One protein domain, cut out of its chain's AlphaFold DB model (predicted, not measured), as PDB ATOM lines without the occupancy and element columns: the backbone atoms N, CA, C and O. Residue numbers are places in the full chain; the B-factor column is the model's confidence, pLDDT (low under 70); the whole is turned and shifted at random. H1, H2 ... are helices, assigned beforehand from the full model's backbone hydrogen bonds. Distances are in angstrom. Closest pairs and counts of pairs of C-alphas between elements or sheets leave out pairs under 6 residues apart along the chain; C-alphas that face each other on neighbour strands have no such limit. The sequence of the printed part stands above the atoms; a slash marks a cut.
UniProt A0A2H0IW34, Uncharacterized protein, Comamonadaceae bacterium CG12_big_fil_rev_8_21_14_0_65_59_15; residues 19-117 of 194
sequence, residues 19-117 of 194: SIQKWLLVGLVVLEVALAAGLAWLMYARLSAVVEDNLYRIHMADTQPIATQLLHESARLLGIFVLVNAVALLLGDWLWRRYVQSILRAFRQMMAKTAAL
ATOM      1  N   SER A  19    -254.926-226.953-218.689       74.19
ATOM      2  CA  SER A  19    -254.509-225.722-218.028       74.19
ATOM      3  C   SER A  19    -255.285-224.503-218.537       74.19
ATOM      4  O   SER A  19    -255.799-223.719-217.740       74.19
ATOM      5  N   ILE A  20    -255.423-224.351-219.858       74.50
ATOM      6  CA  ILE A  20    -256.088-223.197-220.483       74.50
ATOM      7  C   ILE A  20    -257.589-223.217-220.181       74.50
ATOM      8  O   ILE A  20    -258.172-222.182-219.861       74.50
ATOM      9  N   GLN A  21    -258.210-224.398-220.227       77.81
ATOM     10  CA  GLN A  21    -259.628-224.554-219.907       77.81
ATOM     11  C   GLN A  21    -259.922-224.202-218.440       77.81
ATOM     12  O   GLN A  21    -260.911-223.522-218.163       77.81
ATOM     13  N   LYS A  22    -259.046-224.601-217.507       81.00
ATOM     14  CA  LYS A  22    -259.176-224.253-216.083       81.00
ATOM     15  C   LYS A  22    -259.102-222.744-215.859       81.00
ATOM     16  O   LYS A  22    -259.966-222.199-215.179       81.00
ATOM     17  N   TRP A  23    -258.137-222.056-216.471       80.50
ATOM     18  CA  TRP A  23    -258.020-220.598-216.349       80.50
ATOM     19  C   TRP A  23    -259.202-219.847-216.961       80.50
ATOM     20  O   TRP A  23    -259.650-218.857-216.383       80.50
ATOM     21  N   LEU A  24    -259.749-220.329-218.082       77.44
ATOM     22  CA  LEU A  24    -260.951-219.745-218.673       77.44
ATOM     23  C   LEU A  24    -262.154-219.863-217.731       77.44
ATOM     24  O   LEU A  24    -262.876-218.890-217.524       77.44
ATOM     25  N   LEU A  25    -262.348-221.045-217.143       80.62
ATOM     26  CA  LEU A  25    -263.458-221.307-216.233       80.62
ATOM     27  C   LEU A  25    -263.336-220.470-214.956       80.62
ATOM     28  O   LEU A  25    -264.315-219.872-214.524       80.62
ATOM     29  N   VAL A  26    -262.125-220.347-214.405       81.62
ATOM     30  CA  VAL A  26    -261.851-219.450-213.273       81.62
ATOM     31  C   VAL A  26    -262.156-217.997-213.642       81.62
ATOM     32  O   VAL A  26    -262.834-217.314-212.881       81.62
ATOM     33  N   GLY A  27    -261.714-217.528-214.812       81.69
ATOM     34  CA  GLY A  27    -262.002-216.172-215.282       81.69
ATOM     35  C   GLY A  27    -263.501-215.894-215.422       81.69
ATOM     36  O   GLY A  27    -263.963-214.834-215.007       81.69
ATOM     37  N   LEU A  28    -264.265-216.862-215.941       81.69
ATOM     38  CA  LEU A  28    -265.720-216.767-216.064       81.69
ATOM     39  C   LEU A  28    -266.397-216.675-214.690       81.69
ATOM     40  O   LEU A  28    -267.213-215.786-214.474       81.69
ATOM     41  N   VAL A  29    -266.008-217.542-213.751       82.88
ATOM     42  CA  VAL A  29    -266.556-217.542-212.387       82.88
ATOM     43  C   VAL A  29    -266.240-216.230-211.669       82.88
ATOM     44  O   VAL A  29    -267.117-215.650-211.036       82.88
ATOM     45  N   VAL A  30    -265.012-215.717-211.785       84.69
ATOM     46  CA  VAL A  30    -264.627-214.434-211.175       84.69
ATOM     47  C   VAL A  30    -265.430-213.275-211.768       84.69
ATOM     48  O   VAL A  30    -265.907-212.421-211.022       84.69
ATOM     49  N   LEU A  31    -265.612-213.253-213.091       81.69
ATOM     50  CA  LEU A  31    -266.428-212.247-213.772       81.69
ATOM     51  C   LEU A  31    -267.885-212.291-213.289       81.69
ATOM     52  O   LEU A  31    -268.472-211.250-213.000       81.69
ATOM     53  N   GLU A  32    -268.452-213.489-213.170       80.69
ATOM     54  CA  GLU A  32    -269.828-213.695-212.724       80.69
ATOM     55  C   GLU A  32    -270.026-213.267-211.266       80.69
ATOM     56  O   GLU A  32    -270.974-212.543-210.962       80.69
ATOM     57  N   VAL A  33    -269.088-213.607-210.375       86.50
ATOM     58  CA  VAL A  33    -269.104-213.147-208.977       86.50
ATOM     59  C   VAL A  33    -269.010-211.623-208.899       86.50
ATOM     60  O   VAL A  33    -269.756-211.007-208.139       86.50
ATOM     61  N   ALA A  34    -268.139-210.997-209.694       82.38
ATOM     62  CA  ALA A  34    -268.006-209.543-209.722       82.38
ATOM     63  C   ALA A  34    -269.295-208.857-210.210       82.38
ATOM     64  O   ALA A  34    -269.726-207.865-209.618       82.38
ATOM     65  N   LEU A  35    -269.941-209.401-211.247       81.44
ATOM     66  CA  LEU A  35    -271.221-208.902-211.757       81.44
ATOM     67  C   LEU A  35    -272.353-209.081-210.739       81.44
ATOM     68  O   LEU A  35    -273.112-208.141-210.503       81.44
ATOM     69  N   ALA A  36    -272.443-210.248-210.101       80.56
ATOM     70  CA  ALA A  36    -273.446-210.526-209.077       80.56
ATOM     71  C   ALA A  36    -273.278-209.612-207.852       80.56
ATOM     72  O   ALA A  36    -274.251-209.016-207.388       80.56
ATOM     73  N   ALA A  37    -272.046-209.442-207.363       86.88
ATOM     74  CA  ALA A  37    -271.741-208.550-206.247       86.88
ATOM     75  C   ALA A  37    -272.032-207.081-206.593       86.88
ATOM     76  O   ALA A  37    -272.654-206.371-205.803       86.88
ATOM     77  N   GLY A  38    -271.640-206.636-207.792       83.62
ATOM     78  CA  GLY A  38    -271.927-205.287-208.279       83.62
ATOM     79  C   GLY A  38    -273.427-205.010-208.400       83.62
ATOM     80  O   GLY A  38    -273.887-203.931-208.024       83.62
ATOM     81  N   LEU A  39    -274.210-205.993-208.856       80.25
ATOM     82  CA  LEU A  39    -275.665-205.875-208.909       80.25
ATOM     83  C   LEU A  39    -276.273-205.801-207.509       80.25
ATOM     84  O   LEU A  39    -277.081-204.911-207.256       80.25
ATOM     85  N   ALA A  40    -275.888-206.708-206.607       83.06
ATOM     86  CA  ALA A  40    -276.388-206.720-205.236       83.06
ATOM     87  C   ALA A  40    -276.127-205.373-204.544       83.06
ATOM     88  O   ALA A  40    -277.021-204.817-203.905       83.06
ATOM     89  N   TRP A  41    -274.937-204.806-204.759       89.00
ATOM     90  CA  TRP A  41    -274.576-203.474-204.286       89.00
ATOM     91  C   TRP A  41    -275.468-202.370-204.872       89.00
ATOM     92  O   TRP A  41    -276.005-201.547-204.132       89.00
ATOM     93  N   LEU A  42    -275.669-202.355-206.195       83.81
ATOM     94  CA  LEU A  42    -276.521-201.363-206.860       83.81
ATOM     95  C   LEU A  42    -277.975-201.446-206.370       83.81
ATOM     96  O   LEU A  42    -278.609-200.418-206.124       83.81
ATOM     97  N   MET A  43    -278.495-202.666-206.222       81.50
ATOM     98  CA  MET A  43    -279.849-202.909-205.733       81.50
ATOM     99  C   MET A  43    -279.997-202.408-204.299       81.50
ATOM    100  O   MET A  43    -280.963-201.710-204.006       81.50
ATOM    101  N   TYR A  44    -279.017-202.692-203.437       86.31
ATOM    102  CA  TYR A  44    -278.975-202.187-202.067       86.31
ATOM    103  C   TYR A  44    -278.994-200.654-202.025       86.31
ATOM    104  O   TYR A  44    -279.835-200.072-201.341       86.31
ATOM    105  N   ALA A  45    -278.145-199.992-202.818       85.69
ATOM    106  CA  ALA A  45    -278.092-198.531-202.880       85.69
ATOM    107  C   ALA A  45    -279.426-197.914-203.344       85.69
ATOM    108  O   ALA A  45    -279.895-196.929-202.772       85.69
ATOM    109  N   ARG A  46    -280.071-198.507-204.358       81.56
ATOM    110  CA  ARG A  46    -281.376-198.045-204.855       81.56
ATOM    111  C   ARG A  46    -282.500-198.291-203.861       81.56
ATOM    112  O   ARG A  46    -283.324-197.404-203.666       81.56
ATOM    113  N   LEU A  47    -282.530-199.461-203.227       82.12
ATOM    114  CA  LEU A  47    -283.545-199.786-202.231       82.12
ATOM    115  C   LEU A  47    -283.427-198.858-201.020       82.12
ATOM    116  O   LEU A  47    -284.442-198.367-200.547       82.12
ATOM    117  N   SER A  48    -282.198-198.566-200.576       84.12
ATOM    118  CA  SER A  48    -281.942-197.611-199.492       84.12
ATOM    119  C   SER A  48    -282.530-196.239-199.814       84.12
ATOM    120  O   SER A  48    -283.276-195.697-199.006       84.12
ATOM    121  N   ALA A  49    -282.278-195.720-201.021       84.00
ATOM    122  CA  ALA A  49    -282.832-194.439-201.455       84.00
ATOM    123  C   ALA A  49    -284.373-194.454-201.505       84.00
ATOM    124  O   ALA A  49    -285.018-193.527-201.027       84.00
ATOM    125  N   VAL A  50    -284.974-195.526-202.032       80.06
ATOM    126  CA  VAL A  50    -286.439-195.669-202.090       80.06
ATOM    127  C   VAL A  50    -287.046-195.751-200.690       80.06
ATOM    128  O   VAL A  50    -288.100-195.166-200.448       80.06
ATOM    129  N   VAL A  51    -286.418-196.475-199.762       82.75
ATOM    130  CA  VAL A  51    -286.884-196.570-198.373       82.75
ATOM    131  C   VAL A  51    -286.851-195.199-197.708       82.75
ATOM    132  O   VAL A  51    -287.823-194.830-197.057       82.75
ATOM    133  N   GLU A  52    -285.783-194.434-197.912       84.69
ATOM    134  CA  GLU A  52    -285.610-193.104-197.328       84.69
ATOM    135  C   GLU A  52    -286.646-192.101-197.862       84.69
ATOM    136  O   GLU A  52    -287.325-191.438-197.072       84.69
ATOM    137  N   ASP A  53    -286.886-192.097-199.178       79.06
ATOM    138  CA  ASP A  53    -287.949-191.304-199.810       79.06
ATOM    139  C   ASP A  53    -289.340-191.672-199.268       79.06
ATOM    140  O   ASP A  53    -290.172-190.800-199.005       79.06
ATOM    141  N   ASN A  54    -289.620-192.964-199.072       70.88
ATOM    142  CA  ASN A  54    -290.918-193.411-198.561       70.88
ATOM    143  C   ASN A  54    -291.101-193.115-197.068       70.88
ATOM    144  O   ASN A  54    -292.215-192.790-196.652       70.88
ATOM    145  N   LEU A  55    -290.032-193.174-196.270       79.19
ATOM    146  CA  LEU A  55    -290.069-192.819-194.852       79.19
ATOM    147  C   LEU A  55    -290.471-191.346-194.670       79.19
ATOM    148  O   LEU A  55    -291.261-191.022-193.783       79.19
ATOM    149  N   TYR A  56    -289.994-190.476-195.565       76.06
ATOM    150  CA  TYR A  56    -290.356-189.058-195.599       76.06
ATOM    151  C   TYR A  56    -291.789-188.819-196.098       76.06
ATOM    152  O   TYR A  56    -292.471-187.890-195.667       76.06
ATOM    153  N   ARG A  57    -292.270-189.674-197.005       68.44
ATOM    154  CA  ARG A  57    -293.538-189.492-197.720       68.44
ATOM    155  C   ARG A  57    -294.754-190.073-197.000       68.44
ATOM    156  O   ARG A  57    -295.842-189.552-197.181       68.44
ATOM    157  N   ILE A  58    -294.591-191.060-196.117       64.06
ATOM    158  CA  ILE A  58    -295.667-191.539-195.219       64.06
ATOM    159  C   ILE A  58    -296.177-190.425-194.280       64.06
ATOM    160  O   ILE A  58    -297.315-190.479-193.824       64.06
ATOM    161  N   HIS A  59    -295.382-189.374-194.050       62.38
ATOM    162  CA  HIS A  59    -295.837-188.165-193.353       62.38
ATOM    163  C   HIS A  59    -296.776-187.268-194.186       62.38
ATOM    164  O   HIS A  59    -297.387-186.359-193.629       62.38
ATOM    165  N   MET A  60    -296.907-187.496-195.498       60.16
ATOM    166  CA  MET A  60    -297.684-186.673-196.432       60.16
ATOM    167  C   MET A  60    -298.758-187.550-197.098       60.16
ATOM    168  O   MET A  60    -298.459-188.386-197.940       60.16
ATOM    169  N   ALA A  61    -300.010-187.378-196.675       54.78
ATOM    170  CA  ALA A  61    -301.118-188.344-196.698       54.78
ATOM    171  C   ALA A  61    -301.654-188.888-198.050       54.78
ATOM    172  O   ALA A  61    -302.725-189.486-198.051       54.78
ATOM    173  N   ASP A  62    -300.949-188.760-199.175       59.12
ATOM    174  CA  ASP A  62    -301.419-189.250-200.482       59.12
ATOM    175  C   ASP A  62    -300.322-190.014-201.237       59.12
ATOM    176  O   ASP A  62    -299.414-189.428-201.843       59.12
ATOM    177  N   THR A  63    -300.415-191.350-201.251       60.47
ATOM    178  CA  THR A  63    -299.393-192.181-201.905       60.47
ATOM    179  C   THR A  63    -299.973-193.360-202.679       60.47
ATOM    180  O   THR A  63    -300.752-194.159-202.165       60.47
ATOM    181  N   GLN A  64    -299.524-193.492-203.933       66.69
ATOM    182  CA  GLN A  64    -299.692-194.686-204.765       66.69
ATOM    183  C   GLN A  64    -299.136-195.954-204.083       66.69
ATOM    184  O   GLN A  64    -298.225-195.856-203.257       66.69
ATOM    185  N   PRO A  65    -299.624-197.157-204.448       76.38
ATOM    186  CA  PRO A  65    -299.187-198.408-203.836       76.38
ATOM    187  C   PRO A  65    -297.695-198.686-204.092       76.38
ATOM    188  O   PRO A  65    -297.296-199.041-205.204       76.38
ATOM    189  N   ILE A  66    -296.892-198.595-203.025       72.19
ATOM    190  CA  ILE A  66    -295.426-198.785-202.976       72.19
ATOM    191  C   ILE A  66    -294.969-200.054-203.716       72.19
ATOM    192  O   ILE A  66    -293.953-200.050-204.411       72.19
ATOM    193  N   ALA A  67    -295.751-201.133-203.619       73.75
ATOM    194  CA  ALA A  67    -295.457-202.405-204.272       73.75
ATOM    195  C   ALA A  67    -295.340-202.285-205.801       73.75
ATOM    196  O   ALA A  67    -294.471-202.915-206.399       73.75
ATOM    197  N   THR A  68    -296.171-201.457-206.443       80.81
ATOM    198  CA  THR A  68    -296.145-201.284-207.907       80.81
ATOM    199  C   THR A  68    -294.903-200.526-208.371       80.81
ATOM    200  O   THR A  68    -294.293-200.892-209.374       80.81
ATOM    201  N   GLN A  69    -294.479-199.527-207.593       78.94
ATOM    202  CA  GLN A  69    -293.293-198.725-207.875       78.94
ATOM    203  C   GLN A  69    -292.011-199.552-207.683       78.94
ATOM    204  O   GLN A  69    -291.142-199.554-208.553       78.94
ATOM    205  N   LEU A  70    -291.943-200.351-206.609       78.06
ATOM    206  CA  LEU A  70    -290.856-201.308-206.380       78.06
ATOM    207  C   LEU A  70    -290.778-202.372-207.479       78.06
ATOM    208  O   LEU A  70    -289.680-202.687-207.937       78.06
ATOM    209  N   LEU A  71    -291.915-202.921-207.916       84.44
ATOM    210  CA  LEU A  71    -291.948-203.944-208.962       84.44
ATOM    211  C   LEU A  71    -291.441-203.388-210.299       84.44
ATOM    212  O   LEU A  71    -290.652-204.048-210.972       84.44
ATOM    213  N   HIS A  72    -291.855-202.171-210.664       84.81
ATOM    214  CA  HIS A  72    -291.415-201.520-211.898       84.81
ATOM    215  C   HIS A  72    -289.905-201.246-211.891       84.81
ATOM    216  O   HIS A  72    -289.206-201.594-212.846       84.81
ATOM    217  N   GLU A  73    -289.386-200.696-210.790       80.62
ATOM    218  CA  GLU A  73    -287.955-200.407-210.657       80.62
ATOM    219  C   GLU A  73    -287.127-201.703-210.650       80.62
ATOM    220  O   GLU A  73    -286.106-201.805-211.332       80.62
ATOM    221  N   SER A  74    -287.616-202.741-209.961       79.56
ATOM    222  CA  SER A  74    -286.976-204.061-209.923       79.56
ATOM    223  C   SER A  74    -286.954-204.726-211.298       79.56
ATOM    224  O   SER A  74    -285.916-205.238-211.711       79.56
ATOM    225  N   ALA A  75    -288.062-204.683-212.047       86.56
ATOM    226  CA  ALA A  75    -288.136-205.238-213.398       86.56
ATOM    227  C   ALA A  75    -287.174-204.527-214.360       86.56
ATOM    228  O   ALA A  75    -286.509-205.175-215.171       86.56
ATOM    229  N   ARG A  76    -287.044-203.200-214.239       86.25
ATOM    230  CA  ARG A  76    -286.086-202.412-215.023       86.25
ATOM    231  C   ARG A  76    -284.641-202.798-214.707       86.25
ATOM    232  O   ARG A  76    -283.856-203.010-215.632       86.25
ATOM    233  N   LEU A  77    -284.294-202.915-213.425       80.00
ATOM    234  CA  LEU A  77    -282.962-203.343-212.992       80.00
ATOM    235  C   LEU A  77    -282.646-204.768-213.458       80.00
ATOM    236  O   LEU A  77    -281.554-205.014-213.969       80.00
ATOM    237  N   LEU A  78    -283.616-205.681-213.361       82.31
ATOM    238  CA  LEU A  78    -283.485-207.052-213.847       82.31
ATOM    239  C   LEU A  78    -283.249-207.092-215.365       82.31
ATOM    240  O   LEU A  78    -282.389-207.831-215.838       82.31
ATOM    241  N   GLY A  79    -283.960-206.262-216.132       87.81
ATOM    242  CA  GLY A  79    -283.763-206.148-217.579       87.81
ATOM    243  C   GLY A  79    -282.359-205.662-217.949       87.81
ATOM    244  O   GLY A  79    -281.699-206.264-218.797       87.81
ATOM    245  N   ILE A  80    -281.867-204.617-217.273       84.44
ATOM    246  CA  ILE A  80    -280.492-204.123-217.454       84.44
ATOM    247  C   ILE A  80    -279.482-205.214-217.085       84.44
ATOM    248  O   ILE A  80    -278.512-205.419-217.811       84.44
ATOM    249  N   PHE A  81    -279.722-205.951-216.001       78.31
ATOM    250  CA  PHE A  81    -278.855-207.040-215.565       78.31
ATOM    251  C   PHE A  81    -278.733-208.151-216.610       78.31
ATOM    252  O   PHE A  81    -277.619-208.527-216.975       78.31
ATOM    253  N   VAL A  82    -279.861-208.639-217.135       83.12
ATOM    254  CA  VAL A  82    -279.869-209.661-218.192       83.12
ATOM    255  C   VAL A  82    -279.081-209.177-219.409       83.12
ATOM    256  O   VAL A  82    -278.295-209.935-219.976       83.12
ATOM    257  N   LEU A  83    -279.237-207.904-219.776       87.31
ATOM    258  CA  LEU A  83    -278.534-207.313-220.908       87.31
ATOM    259  C   LEU A  83    -277.018-207.230-220.673       87.31
ATOM    260  O   LEU A  83    -276.246-207.628-221.543       87.31
ATOM    261  N   VAL A  84    -276.580-206.779-219.495       81.81
ATOM    262  CA  VAL A  84    -275.154-206.730-219.130       81.81
ATOM    263  C   VAL A  84    -274.544-208.133-219.112       81.81
ATOM    264  O   VAL A  84    -273.459-208.328-219.660       81.81
ATOM    265  N   ASN A  85    -275.248-209.124-218.563       80.81
ATOM    266  CA  ASN A  85    -274.787-210.512-218.563       80.81
ATOM    267  C   ASN A  85    -274.668-211.085-219.980       80.81
ATOM    268  O   ASN A  85    -273.669-211.725-220.305       80.81
ATOM    269  N   ALA A  86    -275.643-210.819-220.850       85.44
ATOM    270  CA  ALA A  86    -275.568-211.233-222.247       85.44
ATOM    271  C   ALA A  86    -274.348-210.614-222.951       85.44
ATOM    272  O   ALA A  86    -273.620-211.313-223.654       85.44
ATOM    273  N   VAL A  87    -274.070-209.327-222.716       85.12
ATOM    274  CA  VAL A  87    -272.880-208.648-223.255       85.12
ATOM    275  C   VAL A  87    -271.589-209.266-222.715       85.12
ATOM    276  O   VAL A  87    -270.660-209.499-223.487       85.12
ATOM    277  N   ALA A  88    -271.526-209.576-221.420       79.56
ATOM    278  CA  ALA A  88    -270.371-210.227-220.808       79.56
ATOM    279  C   ALA A  88    -270.090-211.606-221.433       79.56
ATOM    280  O   ALA A  88    -268.946-211.902-221.785       79.56
ATOM    281  N   LEU A  89    -271.132-212.411-221.661       82.25
ATOM    282  CA  LEU A  89    -271.022-213.703-222.348       82.25
ATOM    283  C   LEU A  89    -270.545-213.547-223.798       82.25
ATOM    284  O   LEU A  89    -269.666-214.290-224.238       82.25
ATOM    285  N   LEU A  90    -271.071-212.561-224.529       87.31
ATOM    286  CA  LEU A  90    -270.638-212.266-225.899       87.31
ATOM    287  C   LEU A  90    -269.167-211.839-225.957       87.31
ATOM    288  O   LEU A  90    -268.433-212.278-226.843       87.31
ATOM    289  N   LEU A  91    -268.716-211.015-225.008       82.44
ATOM    290  CA  LEU A  91    -267.309-210.630-224.888       82.44
ATOM    291  C   LEU A  91    -266.422-211.832-224.560       82.44
ATOM    292  O   LEU A  91    -265.345-211.962-225.143       82.44
ATOM    293  N   GLY A  92    -266.890-212.727-223.686       82.38
ATOM    294  CA  GLY A  92    -266.226-213.992-223.384       82.38
ATOM    295  C   GLY A  92    -266.041-214.863-224.630       82.38
ATOM    296  O   GLY A  92    -264.916-215.268-224.927       82.38
ATOM    297  N   ASP A  93    -267.109-215.086-225.407       83.00
ATOM    298  CA  ASP A  93    -267.044-215.852-226.663       83.00
ATOM    299  C   ASP A  93    -266.125-215.175-227.692       83.00
ATOM    300  O   ASP A  93    -265.289-215.823-228.326       83.00
ATOM    301  N   TRP A  94    -266.210-213.851-227.830       86.62
ATOM    302  CA  TRP A  94    -265.360-213.100-228.752       86.62
ATOM    303  C   TRP A  94    -263.874-213.196-228.388       86.62
ATOM    304  O   TRP A  94    -263.033-213.473-229.253       86.62
ATOM    305  N   LEU A  95    -263.540-213.006-227.108       83.12
ATOM    306  CA  LEU A  95    -262.170-213.088-226.612       83.12
ATOM    307  C   LEU A  95    -261.619-214.509-226.769       83.12
ATOM    308  O   LEU A  95    -260.491-214.681-227.243       83.12
ATOM    309  N   TRP A  96    -262.434-215.520-226.460       83.00
ATOM    310  CA  TRP A  96    -262.098-216.926-226.662       83.00
ATOM    311  C   TRP A  96    -261.789-217.228-228.126       83.00
ATOM    312  O   TRP A  96    -260.708-217.731-228.439       83.00
ATOM    313  N   ARG A  97    -262.682-216.856-229.053       86.38
ATOM    314  CA  ARG A  97    -262.466-217.050-230.495       86.38
ATOM    315  C   ARG A  97    -261.178-216.387-230.962       86.38
ATOM    316  O   ARG A  97    -260.415-217.003-231.706       86.38
ATOM    317  N   ARG A  98    -260.908-215.156-230.517       84.31
ATOM    318  CA  ARG A  98    -259.675-214.431-230.854       84.31
ATOM    319  C   ARG A  98    -258.434-215.166-230.345       84.31
ATOM    320  O   ARG A  98    -257.458-215.302-231.085       84.31
ATOM    321  N   TYR A  99    -258.474-215.661-229.113       82.31
ATOM    322  CA  TYR A  99    -257.370-216.394-228.500       82.31
ATOM    323  C   TYR A  99    -257.115-217.740-229.195       82.31
ATOM    324  O   TYR A  99    -255.991-218.020-229.614       82.31
ATOM    325  N   VAL A 100    -258.169-218.528-229.432       86.12
ATOM    326  CA  VAL A 100    -258.096-219.805-230.160       86.12
ATOM    327  C   VAL A 100    -257.548-219.601-231.572       86.12
ATOM    328  O   VAL A 100    -256.668-220.343-232.010       86.12
ATOM    329  N   GLN A 101    -258.003-218.565-232.283       86.44
ATOM    330  CA  GLN A 101    -257.465-218.229-233.603       86.44
ATOM    331  C   GLN A 101    -255.976-217.870-233.553       86.44
ATOM    332  O   GLN A 101    -255.239-218.239-234.467       86.44
ATOM    333  N   SER A 102    -255.519-217.180-232.506       83.38
ATOM    334  CA  SER A 102    -254.100-216.861-232.313       83.38
ATOM    335  C   SER A 102    -253.251-218.129-232.161       83.38
ATOM    336  O   SER A 102    -252.274-218.314-232.892       83.38
ATOM    337  N   ILE A 103    -253.675-219.056-231.295       80.69
ATOM    338  CA  ILE A 103    -252.979-220.334-231.085       80.69
ATOM    339  C   ILE A 103    -252.976-221.169-232.365       80.69
ATOM    340  O   ILE A 103    -251.929-221.666-232.778       80.69
ATOM    341  N   LEU A 104    -254.123-221.289-233.040       87.06
ATOM    342  CA  LEU A 104    -254.220-222.032-234.297       87.06
ATOM    343  C   LEU A 104    -253.309-221.449-235.378       87.06
ATOM    344  O   LEU A 104    -252.749-222.207-236.165       87.06
ATOM    345  N   ARG A 105    -253.124-220.123-235.429       83.69
ATOM    346  CA  ARG A 105    -252.161-219.499-236.349       83.69
ATOM    347  C   ARG A 105    -250.728-219.900-236.016       83.69
ATOM    348  O   ARG A 105    -250.010-220.303-236.928       83.69
ATOM    349  N   ALA A 106    -250.329-219.844-234.747       78.19
ATOM    350  CA  ALA A 106    -248.994-220.272-234.322       78.19
ATOM    351  C   ALA A 106    -248.750-221.757-234.645       78.19
ATOM    352  O   ALA A 106    -247.716-222.119-235.206       78.19
ATOM    353  N   PHE A 107    -249.743-222.609-234.387       80.88
ATOM    354  CA  PHE A 107    -249.667-224.033-234.694       80.88
ATOM    355  C   PHE A 107    -249.592-224.299-236.200       80.88
ATOM    356  O   PHE A 107    -248.762-225.086-236.650       80.88
ATOM    357  N   ARG A 108    -250.397-223.597-237.010       86.75
ATOM    358  CA  ARG A 108    -250.320-223.662-238.479       86.75
ATOM    359  C   ARG A 108    -248.951-223.235-238.996       86.75
ATOM    360  O   ARG A 108    -248.451-223.859-239.922       86.75
ATOM    361  N   GLN A 109    -248.333-222.217-238.400       83.50
ATOM    362  CA  GLN A 109    -246.977-221.805-238.766       83.50
ATOM    363  C   GLN A 109    -245.939-222.877-238.426       83.50
ATOM    364  O   GLN A 109    -245.059-223.134-239.243       83.50
ATOM    365  N   MET A 110    -246.037-223.528-237.262       78.62
ATOM    366  CA  MET A 110    -245.157-224.655-236.938       78.62
ATOM    367  C   MET A 110    -245.377-225.825-237.893       78.62
ATOM    368  O   MET A 110    -244.412-226.322-238.455       78.62
ATOM    369  N   MET A 111    -246.630-226.208-238.153       82.50
ATOM    370  CA  MET A 111    -246.967-227.260-239.117       82.50
ATOM    371  C   MET A 111    -246.456-226.942-240.519       82.50
ATOM    372  O   MET A 111    -245.940-227.832-241.179       82.50
ATOM    373  N   ALA A 112    -246.544-225.687-240.965       81.06
ATOM    374  CA  ALA A 112    -245.999-225.267-242.252       81.06
ATOM    375  C   ALA A 112    -244.466-225.367-242.287       81.06
ATOM    376  O   ALA A 112    -243.912-225.815-243.283       81.06
ATOM    377  N   LYS A 113    -243.774-225.011-241.196       76.88
ATOM    378  CA  LYS A 113    -242.316-225.190-241.079       76.88
ATOM    379  C   LYS A 113    -241.929-226.666-241.061       76.88
ATOM    380  O   LYS A 113    -240.984-227.040-241.741       76.88
ATOM    381  N   THR A 114    -242.661-227.501-240.330       78.31
ATOM    382  CA  THR A 114    -242.424-228.948-240.297       78.31
ATOM    383  C   THR A 114    -242.729-229.580-241.647       78.31
ATOM    384  O   THR A 114    -241.935-230.385-242.092       78.31
ATOM    385  N   ALA A 115    -243.798-229.173-242.336       71.38
ATOM    386  CA  ALA A 115    -244.113-229.625-243.691       71.38
ATOM    387  C   ALA A 115    -243.060-229.173-244.715       71.38
ATOM    388  O   ALA A 115    -242.743-229.919-245.629       71.38
ATOM    389  N   ALA A 116    -242.473-227.985-244.543       70.12
ATOM    390  CA  ALA A 116    -241.340-227.535-245.352       70.12
ATOM    391  C   ALA A 116    -240.032-228.287-245.029       70.12
ATOM    392  O   ALA A 116    -239.153-228.376-245.881       70.12
ATOM    393  N   LEU A 117    -239.889-228.818-243.808       66.31
ATOM    394  CA  LEU A 117    -238.791-229.711-243.414       66.31
ATOM    395  C   LEU A 117    -239.081-231.188-243.727       66.31
ATOM    396  O   LEU A 117    -238.166-232.011-243.705       66.31
TER     397      LEU A 117
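Overview. This is residues 19 to 117 of the 194 residues of an uncharacterized protein of Comamonadaceae bacterium CG12_big_fil_rev_8_21_14_0_65_59_15 (UniProt A0A2H0IW34). Two long helices, H2 and the shorter H1, fold back on each other as a slender hairpin; they run side by side in opposite ways, and the far end of H2, residues 97 to 117, sticks out beyond H1. The printed part has 99 residues with two named helices, H1 then H2, and no named strand; the class is all helix. The whole is extended, a rod of 88 by 19 by 13 A, with a radius of gyration of the C-alphas of 24.0 A.

Along the chain. Find C-alpha 66 at (-295.426, -198.785, -202.976); from there H2, residues 66 to 117, runs 76.2 A to C-alpha 117 at (-238.791, -229.711, -243.414). Then look at C-alpha 19 at (-254.509, -225.722, -218.028), where H1, residues 19 to 57, begins its 57.0 A.

Arrangement. H2 touches H1 with residues 77 to 92 alone, and H1 touches H2 with residues 28 to 43 alone. Their closest C-alphas, of Leu 39 and Phe 81, are 7.5 A apart. The two form a helical hairpin at a shallow tilt of 17 degrees. In H1 and H2 every O i to N i+4 pair is within hydrogen-bond range.

Size, cuts and confidence. The C-alphas farthest apart, of Ala 61 and Leu 117, are 88.2 A apart. The printed part has no cut, and the link of 8 residues is short. Look for pLDDT under 70 at residues 57 to 64 and 117.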